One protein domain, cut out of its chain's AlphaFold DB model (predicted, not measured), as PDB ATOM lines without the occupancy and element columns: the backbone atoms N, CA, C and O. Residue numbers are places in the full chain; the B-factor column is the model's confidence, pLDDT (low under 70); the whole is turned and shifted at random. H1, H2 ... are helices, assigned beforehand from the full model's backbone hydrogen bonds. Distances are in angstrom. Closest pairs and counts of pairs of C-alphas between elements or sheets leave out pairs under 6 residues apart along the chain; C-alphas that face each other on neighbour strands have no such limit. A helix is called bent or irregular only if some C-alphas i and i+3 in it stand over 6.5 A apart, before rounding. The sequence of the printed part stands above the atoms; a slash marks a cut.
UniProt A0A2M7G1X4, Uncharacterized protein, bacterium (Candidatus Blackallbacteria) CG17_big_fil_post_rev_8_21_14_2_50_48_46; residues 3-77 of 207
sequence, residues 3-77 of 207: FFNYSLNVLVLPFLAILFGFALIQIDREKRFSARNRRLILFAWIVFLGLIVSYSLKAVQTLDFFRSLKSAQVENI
ATOM      1  N   PHE A   3     117.726 128.557 168.668       46.09
ATOM      2  CA  PHE A   3     118.619 129.688 168.365       46.09
ATOM      3  C   PHE A   3     118.489 130.257 166.940       46.09
ATOM      4  O   PHE A   3     118.560 131.473 166.772       46.09
ATOM      5  N   PHE A   4     118.233 129.419 165.927       46.50
ATOM      6  CA  PHE A   4     118.128 129.867 164.526       46.50
ATOM      7  C   PHE A   4     116.921 130.781 164.247       46.50
ATOM      8  O   PHE A   4     116.989 131.632 163.364       46.50
ATOM      9  N   ASN A   5     115.836 130.667 165.023       54.69
ATOM     10  CA  ASN A   5     114.671 131.543 164.863       54.69
ATOM     11  C   ASN A   5     114.898 132.948 165.447       54.69
ATOM     12  O   ASN A   5     114.221 133.892 165.048       54.69
ATOM     13  N   TYR A   6     115.837 133.117 166.384       57.31
ATOM     14  CA  TYR A   6     116.099 134.422 167.001       57.31
ATOM     15  C   TYR A   6     116.894 135.356 166.082       57.31
ATOM     16  O   TYR A   6     116.532 136.524 165.942       57.31
ATOM     17  N   SER A   7     117.935 134.850 165.414       56.94
ATOM     18  CA  SER A   7     118.758 135.646 164.491       56.94
ATOM     19  C   SER A   7     117.967 136.141 163.277       56.94
ATOM     20  O   SER A   7     118.105 137.302 162.893       56.94
ATOM     21  N   LEU A   8     117.089 135.299 162.718       65.31
ATOM     22  CA  LEU A   8     116.228 135.679 161.597       65.31
ATOM     23  C   LEU A   8     115.262 136.812 161.989       65.31
ATOM     24  O   LEU A   8     115.176 137.820 161.293       65.31
ATOM     25  N   ASN A   9     114.585 136.687 163.136       66.88
ATOM     26  CA  ASN A   9     113.613 137.684 163.595       66.88
ATOM     27  C   ASN A   9     114.249 139.058 163.858       66.88
ATOM     28  O   ASN A   9     113.672 140.074 163.470       66.88
ATOM     29  N   VAL A  10     115.443 139.104 164.462       71.06
ATOM     30  CA  VAL A  10     116.146 140.365 164.774       71.06
ATOM     31  C   VAL A  10     116.544 141.144 163.512       71.06
ATOM     32  O   VAL A  10     116.507 142.372 163.530       71.06
ATOM     33  N   LEU A  11     116.874 140.462 162.410       73.12
ATOM     34  CA  LEU A  11     117.217 141.108 161.134       73.12
ATOM     35  C   LEU A  11     115.988 141.436 160.270       73.12
ATOM     36  O   LEU A  11     115.955 142.479 159.618       73.12
ATOM     37  N   VAL A  12     114.967 140.575 160.264       78.44
ATOM     38  CA  VAL A  12     113.795 140.725 159.383       78.44
ATOM     39  C   VAL A  12     112.800 141.771 159.904       78.44
ATOM     40  O   VAL A  12     112.267 142.546 159.109       78.44
ATOM     41  N   LEU A  13     112.573 141.861 161.221       75.88
ATOM     42  CA  LEU A  13     111.644 142.836 161.818       75.88
ATOM     43  C   LEU A  13     111.933 144.310 161.461       75.88
ATOM     44  O   LEU A  13     110.998 144.983 161.015       75.88
ATOM     45  N   PRO A  14     113.164 144.848 161.598       76.81
ATOM     46  CA  PRO A  14     113.441 146.235 161.220       76.81
ATOM     47  C   PRO A  14     113.284 146.471 159.711       76.81
ATOM     48  O   PRO A  14     112.832 147.541 159.305       76.81
ATOM     49  N   PHE A  15     113.577 145.474 158.870       80.31
ATOM     50  CA  PHE A  15     113.397 145.593 157.422       80.31
ATOM     51  C   PHE A  15     111.909 145.663 157.037       80.31
ATOM     52  O   PHE A  15     111.501 146.538 156.273       80.31
ATOM     53  N   LEU A  16     111.070 144.808 157.637       81.00
ATOM     54  CA  LEU A  16     109.612 144.868 157.483       81.00
ATOM     55  C   LEU A  16     109.031 146.195 157.998       81.00
ATOM     56  O   LEU A  16     108.126 146.742 157.371       81.00
ATOM     57  N   ALA A  17     109.570 146.747 159.087       79.50
ATOM     58  CA  ALA A  17     109.157 148.051 159.606       79.50
ATOM     59  C   ALA A  17     109.448 149.202 158.629       79.50
ATOM     60  O   ALA A  17     108.593 150.067 158.433       79.50
ATOM     61  N   ILE A  18     110.610 149.187 157.966       82.62
ATOM     62  CA  ILE A  18     110.961 150.166 156.926       82.62
ATOM     63  C   ILE A  18     110.014 150.039 155.725       82.62
ATOM     64  O   ILE A  18     109.468 151.047 155.270       82.62
ATOM     65  N   LEU A  19     109.762 148.818 155.241       85.69
ATOM     66  CA  LEU A  19     108.843 148.569 154.122       85.69
ATOM     67  C   LEU A  19     107.405 149.015 154.440       85.69
ATOM     68  O   LEU A  19     106.764 149.665 153.614       85.69
ATOM     69  N   PHE A  20     106.915 148.729 155.649       82.94
ATOM     70  CA  PHE A  20     105.597 149.166 156.111       82.94
ATOM     71  C   PHE A  20     105.503 150.697 156.219       82.94
ATOM     72  O   PHE A  20     104.522 151.293 155.770       82.94
ATOM     73  N   GLY A  21     106.553 151.352 156.725       81.31
ATOM     74  CA  GLY A  21     106.657 152.811 156.742       81.31
ATOM     75  C   GLY A  21     106.590 153.423 155.338       81.31
ATOM     76  O   GLY A  21     105.816 154.353 155.112       81.31
ATOM     77  N   PHE A  22     107.325 152.860 154.374       84.00
ATOM     78  CA  PHE A  22     107.270 153.282 152.969       84.00
ATOM     79  C   PHE A  22     105.878 153.103 152.350       84.00
ATOM     80  O   PHE A  22     105.397 154.015 151.677       84.00
ATOM     81  N   ALA A  23     105.206 151.975 152.604       83.25
ATOM     82  CA  ALA A  23     103.847 151.739 152.117       83.25
ATOM     83  C   ALA A  23     102.863 152.808 152.629       83.25
ATOM     84  O   ALA A  23     102.092 153.366 151.848       83.25
ATOM     85  N   LEU A  24     102.936 153.169 153.915       77.31
ATOM     86  CA  LEU A  24     102.083 154.212 154.496       77.31
ATOM     87  C   LEU A  24     102.400 155.623 153.964       77.31
ATOM     88  O   LEU A  24     101.480 156.419 153.781       77.31
ATOM     89  N   ILE A  25     103.665 155.927 153.652       80.56
ATOM     90  CA  ILE A  25     104.058 157.197 153.008       80.56
ATOM     91  C   ILE A  25     103.488 157.299 151.583       80.56
ATOM     92  O   ILE A  25     103.020 158.370 151.189       80.56
ATOM     93  N   GLN A  26     103.487 156.204 150.815       82.44
ATOM     94  CA  GLN A  26     102.863 156.181 149.485       82.44
ATOM     95  C   GLN A  26     101.342 156.380 149.576       82.44
ATOM     96  O   GLN A  26     100.781 157.176 148.826       82.44
ATOM     97  N   ILE A  27     100.691 155.738 150.552       77.69
ATOM     98  CA  ILE A  27      99.248 155.865 150.808       77.69
ATOM     99  C   ILE A  27      98.846 157.315 151.145       77.69
ATOM    100  O   ILE A  27      97.856 157.809 150.605       77.69
ATOM    101  N   ASP A  28      99.600 158.047 151.978       76.06
ATOM    102  CA  ASP A  28      99.277 159.462 152.253       76.06
ATOM    103  C   ASP A  28      99.566 160.386 151.051       76.06
ATOM    104  O   ASP A  28      98.822 161.345 150.808       76.06
ATOM    105  N   ARG A  29     100.592 160.073 150.242       80.25
ATOM    106  CA  ARG A  29     100.937 160.836 149.028       80.25
ATOM    107  C   ARG A  29      99.821 160.880 147.989       80.25
ATOM    108  O   ARG A  29      99.707 161.892 147.301       80.25
ATOM    109  N   GLU A  30      98.978 159.852 147.893       81.62
ATOM    110  CA  GLU A  30      97.858 159.843 146.943       81.62
ATOM    111  C   GLU A  30      96.745 160.855 147.277       81.62
ATOM    112  O   GLU A  30      95.866 161.080 146.447       81.62
ATOM    113  N   LYS A  31      96.759 161.495 148.459       66.25
ATOM    114  CA  LYS A  31      95.820 162.559 148.893       66.25
ATOM    115  C   LYS A  31      94.317 162.213 148.877       66.25
ATOM    116  O   LYS A  31      93.509 163.061 149.247       66.25
ATOM    117  N   ARG A  32      93.912 160.983 148.536       75.94
ATOM    118  CA  ARG A  32      92.496 160.543 148.489       75.94
ATOM    119  C   ARG A  32      91.865 160.275 149.865       75.94
ATOM    120  O   ARG A  32      90.684 159.946 149.948       75.94
ATOM    121  N   PHE A  33      92.629 160.393 150.950       72.75
ATOM    122  CA  PHE A  33      92.190 160.015 152.292       72.75
ATOM    123  C   PHE A  33      91.567 161.181 153.065       72.75
ATOM    124  O   PHE A  33      92.181 162.230 153.255       72.75
ATOM    125  N   SER A  34      90.354 160.967 153.585       82.75
ATOM    126  CA  SER A  34      89.697 161.925 154.477       82.75
ATOM    127  C   SER A  34      90.472 162.097 155.793       82.75
ATOM    128  O   SER A  34      91.236 161.222 156.216       82.75
ATOM    129  N   ALA A  35      90.220 163.201 156.504       83.38
ATOM    130  CA  ALA A  35      90.853 163.485 157.794       83.38
ATOM    131  C   ALA A  35      90.652 162.366 158.842       83.38
ATOM    132  O   ALA A  35      91.508 162.170 159.706       83.38
ATOM    133  N   ARG A  36      89.560 161.590 158.748       82.62
ATOM    134  CA  ARG A  36      89.304 160.419 159.605       82.62
ATOM    135  C   ARG A  36      90.305 159.291 159.340       82.62
ATOM    136  O   ARG A  36      90.829 158.712 160.288       82.62
ATOM    137  N   ASN A  37      90.617 159.026 158.074       81.81
ATOM    138  CA  ASN A  37      91.530 157.950 157.687       81.81
ATOM    139  C   ASN A  37      92.985 158.302 158.037       81.81
ATOM    140  O   ASN A  37      93.718 157.445 158.518       81.81
ATOM    141  N   ARG A  38      93.375 159.582 157.934       79.62
ATOM    142  CA  ARG A  38      94.681 160.064 158.423       79.62
ATOM    143  C   ARG A  38      94.889 159.829 159.922       79.62
ATOM    144  O   ARG A  38      95.965 159.398 160.323       79.62
ATOM    145  N   ARG A  39      93.858 160.050 160.749       85.12
ATOM    146  CA  ARG A  39      93.918 159.755 162.196       85.12
ATOM    147  C   ARG A  39      94.096 158.258 162.475       85.12
ATOM    148  O   ARG A  39      94.862 157.911 163.366       85.12
ATOM    149  N   LEU A  40      93.445 157.386 161.701       84.69
ATOM    150  CA  LEU A  40      93.618 155.931 161.813       84.69
ATOM    151  C   LEU A  40      95.030 155.478 161.410       84.69
ATOM    152  O   LEU A  40      95.623 154.668 162.115       84.69
ATOM    153  N   ILE A  41      95.594 156.038 160.334       82.38
ATOM    154  CA  ILE A  41      96.973 155.748 159.896       82.38
ATOM    155  C   ILE A  41      97.991 156.185 160.961       82.38
ATOM    156  O   ILE A  41      98.880 155.410 161.309       82.38
ATOM    157  N   LEU A  42      97.835 157.386 161.533       83.50
ATOM    158  CA  LEU A  42      98.679 157.868 162.635       83.50
ATOM    159  C   LEU A  42      98.571 156.978 163.883       83.50
ATOM    160  O   LEU A  42      99.588 156.645 164.487       83.50
ATOM    161  N   PHE A  43      97.360 156.551 164.248       85.94
ATOM    162  CA  PHE A  43      97.153 155.640 165.375       85.94
ATOM    163  C   PHE A  43      97.831 154.280 165.149       85.94
ATOM    164  O   PHE A  43      98.537 153.796 166.032       85.94
ATOM    165  N   ALA A  44      97.696 153.699 163.951       83.12
ATOM    166  CA  ALA A  44      98.385 152.463 163.582       83.12
ATOM    167  C   ALA A  44      99.916 152.608 163.664       83.12
ATOM    168  O   ALA A  44     100.586 151.711 164.172       83.12
ATOM    169  N   TRP A  45     100.465 153.756 163.248       83.19
ATOM    170  CA  TRP A  45     101.891 154.083 163.380       83.19
ATOM    171  C   TRP A  45     102.365 154.110 164.840       83.19
ATOM    172  O   TRP A  45     103.412 153.545 165.157       83.19
ATOM    173  N   ILE A  46     101.592 154.727 165.739       86.75
ATOM    174  CA  ILE A  46     101.912 154.801 167.176       86.75
ATOM    175  C   ILE A  46     101.907 153.401 167.806       86.75
ATOM    176  O   ILE A  46     102.847 153.045 168.518       86.75
ATOM    177  N   VAL A  47     100.893 152.582 167.509       86.94
ATOM    178  CA  VAL A  47     100.811 151.192 167.994       86.94
ATOM    179  C   VAL A  47     101.986 150.359 167.470       86.94
ATOM    180  O   VAL A  47     102.620 149.636 168.236       86.94
ATOM    181  N   PHE A  48     102.321 150.493 166.185       83.06
ATOM    182  CA  PHE A  48     103.424 149.767 165.558       83.06
ATOM    183  C   PHE A  48     104.791 150.134 166.157       83.06
ATOM    184  O   PHE A  48     105.571 149.245 166.498       83.06
ATOM    185  N   LEU A  49     105.056 151.426 166.387       83.38
ATOM    186  CA  LEU A  49     106.254 151.881 167.102       83.38
ATOM    187  C   LEU A  49     106.321 151.331 168.531       83.38
ATOM    188  O   LEU A  49     107.380 150.864 168.952       83.38
ATOM    189  N   GLY A  50     105.202 151.327 169.261       87.75
ATOM    190  CA  GLY A  50     105.129 150.751 170.606       87.75
ATOM    191  C   GLY A  50     105.508 149.265 170.638       87.75
ATOM    192  O   GLY A  50     106.252 148.834 171.520       87.75
ATOM    193  N   LEU A  51     105.069 148.491 169.639       83.75
ATOM    194  CA  LEU A  51     105.439 147.081 169.486       83.75
ATOM    195  C   LEU A  51     106.935 146.897 169.184       83.75
ATOM    196  O   LEU A  51     107.570 146.049 169.811       83.75
ATOM    197  N   ILE A  52     107.516 147.709 168.293       82.62
ATOM    198  CA  ILE A  52     108.958 147.669 167.985       82.62
ATOM    199  C   ILE A  52     109.792 147.974 169.234       82.62
ATOM    200  O   ILE A  52     110.731 147.236 169.541       82.62
ATOM    201  N   VAL A  53     109.438 149.019 169.987       83.88
ATOM    202  CA  VAL A  53     110.139 149.396 171.227       83.88
ATOM    203  C   VAL A  53     110.016 148.289 172.280       83.88
ATOM    204  O   VAL A  53     111.019 147.906 172.879       83.88
ATOM    205  N   SER A  54     108.825 147.705 172.457       82.56
ATOM    206  CA  SER A  54     108.605 146.587 173.387       82.56
ATOM    207  C   SER A  54     109.428 145.342 173.021       82.56
ATOM    208  O   SER A  54     110.038 144.721 173.894       82.56
ATOM    209  N   TYR A  55     109.501 144.996 171.732       82.31
ATOM    210  CA  TYR A  55     110.307 143.871 171.253       82.31
ATOM    211  C   TYR A  55     111.810 144.132 171.424       82.31
ATOM    212  O   TYR A  55     112.545 143.256 171.878       82.31
ATOM    213  N   SER A  56     112.256 145.359 171.139       78.62
ATOM    214  CA  SER A  56     113.652 145.785 171.298       78.62
ATOM    215  C   SER A  56     114.102 145.723 172.760       78.62
ATOM    216  O   SER A  56     115.171 145.194 173.051       78.62
ATOM    217  N   LEU A  57     113.258 146.173 173.696       79.62
ATOM    218  CA  LEU A  57     113.506 146.066 175.139       79.62
ATOM    219  C   LEU A  57     113.677 144.609 175.593       79.62
ATOM    220  O   LEU A  57     114.630 144.304 176.310       79.62
ATOM    221  N   LYS A  58     112.815 143.692 175.133       76.69
ATOM    222  CA  LYS A  58     112.959 142.253 175.423       76.69
ATOM    223  C   LYS A  58     114.242 141.663 174.832       76.69
ATOM    224  O   LYS A  58     114.895 140.852 175.488       76.69
ATOM    225  N   ALA A  59     114.628 142.073 173.624       73.56
ATOM    226  CA  ALA A  59     115.877 141.634 173.004       73.56
ATOM    227  C   ALA A  59     117.107 142.090 173.812       73.56
ATOM    228  O   ALA A  59     117.984 141.271 174.082       73.56
ATOM    229  N   VAL A  60     117.138 143.347 174.275       77.00
ATOM    230  CA  VAL A  60     118.216 143.874 175.137       77.00
ATOM    231  C   VAL A  60     118.282 143.124 176.470       77.00
ATOM    232  O   VAL A  60     119.343 142.618 176.815       77.00
ATOM    233  N   GLN A  61     117.153 142.933 177.162       76.12
ATOM    234  CA  GLN A  61     117.104 142.146 178.408       76.12
ATOM    235  C   GLN A  61     117.635 140.715 178.223       76.12
ATOM    236  O   GLN A  61     118.329 140.182 179.089       76.12
ATOM    237  N   THR A  62     117.341 140.096 177.078       71.00
ATOM    238  CA  THR A  62     117.839 138.755 176.741       71.00
ATOM    239  C   THR A  62     119.351 138.766 176.483       71.00
ATOM    240  O   THR A  62     120.058 137.862 176.927       71.00
ATOM    241  N   LEU A  63     119.877 139.798 175.811       71.56
ATOM    242  CA  LEU A  63     121.316 139.979 175.592       71.56
ATOM    243  C   LEU A  63     122.076 140.238 176.900       71.56
ATOM    244  O   LEU A  63     123.140 139.653 177.094       71.56
ATOM    245  N   ASP A  64     121.528 141.041 177.812       70.56
ATOM    246  CA  ASP A  64     122.128 141.290 179.128       70.56
ATOM    247  C   ASP A  64     122.137 140.027 180.000       70.56
ATOM    248  O   ASP A  64     123.133 139.754 180.669       70.56
ATOM    249  N   PHE A  65     121.096 139.189 179.924       71.25
ATOM    250  CA  PHE A  65     121.090 137.861 180.547       71.25
ATOM    251  C   PHE A  65     122.170 136.930 179.962       71.25
ATOM    252  O   PHE A  65     122.895 136.268 180.703       71.25
ATOM    253  N   PHE A  66     122.357 136.906 178.639       60.53
ATOM    254  CA  PHE A  66     123.472 136.159 178.041       60.53
ATOM    255  C   PHE A  66     124.842 136.737 178.427       60.53
ATOM    256  O   PHE A  66     125.808 135.986 178.585       60.53
ATOM    257  N   ARG A  67     124.941 138.056 178.620       62.84
ATOM    258  CA  ARG A  67     126.162 138.728 179.076       62.84
ATOM    259  C   ARG A  67     126.490 138.383 180.530       62.84
ATOM    260  O   ARG A  67     127.653 138.107 180.811       62.84
ATOM    261  N   SER A  68     125.491 138.329 181.415       64.88
ATOM    262  CA  SER A  68     125.671 137.947 182.821       64.88
ATOM    263  C   SER A  68     125.989 136.457 182.991       64.88
ATOM    264  O   SER A  68     126.843 136.107 183.802       64.88
ATOM    265  N   LEU A  69     125.413 135.576 182.163       55.91
ATOM    266  CA  LEU A  69     125.841 134.174 182.080       55.91
ATOM    267  C   LEU A  69     127.311 134.054 181.650       55.91
ATOM    268  O   LEU A  69     128.058 133.255 182.218       55.91
ATOM    269  N   LYS A  70     127.747 134.866 180.677       50.66
ATOM    270  CA  LYS A  70     129.137 134.862 180.204       50.66
ATOM    271  C   LYS A  70     130.121 135.371 181.264       50.66
ATOM    272  O   LYS A  70     131.209 134.816 181.355       50.66
ATOM    273  N   SER A  71     129.765 136.369 182.080       50.97
ATOM    274  CA  SER A  71     130.618 136.803 183.200       50.97
ATOM    275  C   SER A  71     130.631 135.789 184.351       50.97
ATOM    276  O   SER A  71     131.703 135.470 184.856       50.97
ATOM    277  N   ALA A  72     129.482 135.199 184.700       47.69
ATOM    278  CA  ALA A  72     129.384 134.202 185.772       47.69
ATOM    279  C   ALA A  72     130.178 132.910 185.488       47.69
ATOM    280  O   ALA A  72     130.662 132.265 186.422       47.69
ATOM    281  N   GLN A  73     130.348 132.538 184.211       44.56
ATOM    282  CA  GLN A  73     131.252 131.449 183.819       44.56
ATOM    283  C   GLN A  73     132.738 131.818 183.903       44.56
ATOM    284  O   GLN A  73     133.552 130.915 184.057       44.56
ATOM    285  N   VAL A  74     133.112 133.098 183.814       44.22
ATOM    286  CA  VAL A  74     134.520 133.527 183.889       44.22
ATOM    287  C   VAL A  74     135.005 133.605 185.340       44.22
ATOM    288  O   VAL A  74     136.129 133.200 185.614       44.22
ATOM    289  N   GLU A  75     134.162 134.034 186.284       36.50
ATOM    290  CA  GLU A  75     134.544 134.131 187.707       36.50
ATOM    291  C   GLU A  75     134.609 132.776 188.439       36.50
ATOM    292  O   GLU A  75     135.306 132.661 189.443       36.50
ATOM    293  N   ASN A  76     133.935 131.735 187.932       33.94
ATOM    294  CA  ASN A  76     133.997 130.378 188.498       33.94
ATOM    295  C   ASN A  76     135.013 129.449 187.812       33.94
ATOM    296  O   ASN A  76     135.118 128.278 188.184       33.94
ATOM    297  N   ILE A  77     135.809 129.955 186.863       38.75
ATOM    298  CA  ILE A  77     137.072 129.302 186.508       38.75
ATOM    299  C   ILE A  77     138.066 129.673 187.606       38.75
ATOM    300  O   ILE A  77     138.875 130.593 187.474       38.75
TER     301      ILE A  77
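This is residues 3 to 77 of the 207 residues of an uncharacterized protein of bacterium (Candidatus Blackallbacteria) CG17_big_fil_post_rev_8_21_14_2_50_48_46 (UniProt A0A2M7G1X4). Two long helices run back along each other from a tight turn, like a loose pair of tongs with unequal arms: H1 is the shorter arm and H2 the longer. The far part of H2 sticks out past H1, with residues 60 to 77 standing free, and makes much of the length of the rod. The printed part has 75 residues, with two named helices in the order H1, H2 and no named strand; its class is all helix. It is extended, with a radius of gyration of the C-alphas of 19.0 A and spans of 66 by 20 by 14 A.

Find C-alpha 3 at (118.619, 129.688, 168.365); from there H1, residues 3 to 29, runs 40.7 A to C-alpha 29 at (100.937, 160.836, 149.028). Near residue 14 you meet a kink of 29 degrees; H1 is neither bent nor irregular, but only just: C-alphas 11 and 14 are 6.4 A apart. Pass the five residues of the tight link, and at Ala 35 H2 begins, residues 35 to 75, which runs 60.5 A to C-alpha 75 at (134.544, 134.131, 187.707).

Look at Leu 24 and Ile 41, the closest C-alphas of H1 and H2, 7.6 A apart. The two helices are close but not clearly touching, with 2 pairs of C-alphas within 8 A. They run opposite ways at a shallow tilt of 21 degrees, and their centres are 13.7 A apart. Along the backbones, O i to N i+4 pairs are within hydrogen-bond range in 19 of 23 cases in H1 and 36 of 37 in H2.

The two C-alphas farthest apart are those of Arg 32 and Ile 77, at 66.4 A. Without residues 60 to 77 the body spans 45 by 18 by 10 A. The printed part has no cut, and its one link between helices is tight. Read the B-factor column for the model's confidence: the mean pLDDT of the printed part is 72.8, and residues 3 to 9, residue 31 and residues 66 to 77 are under 70.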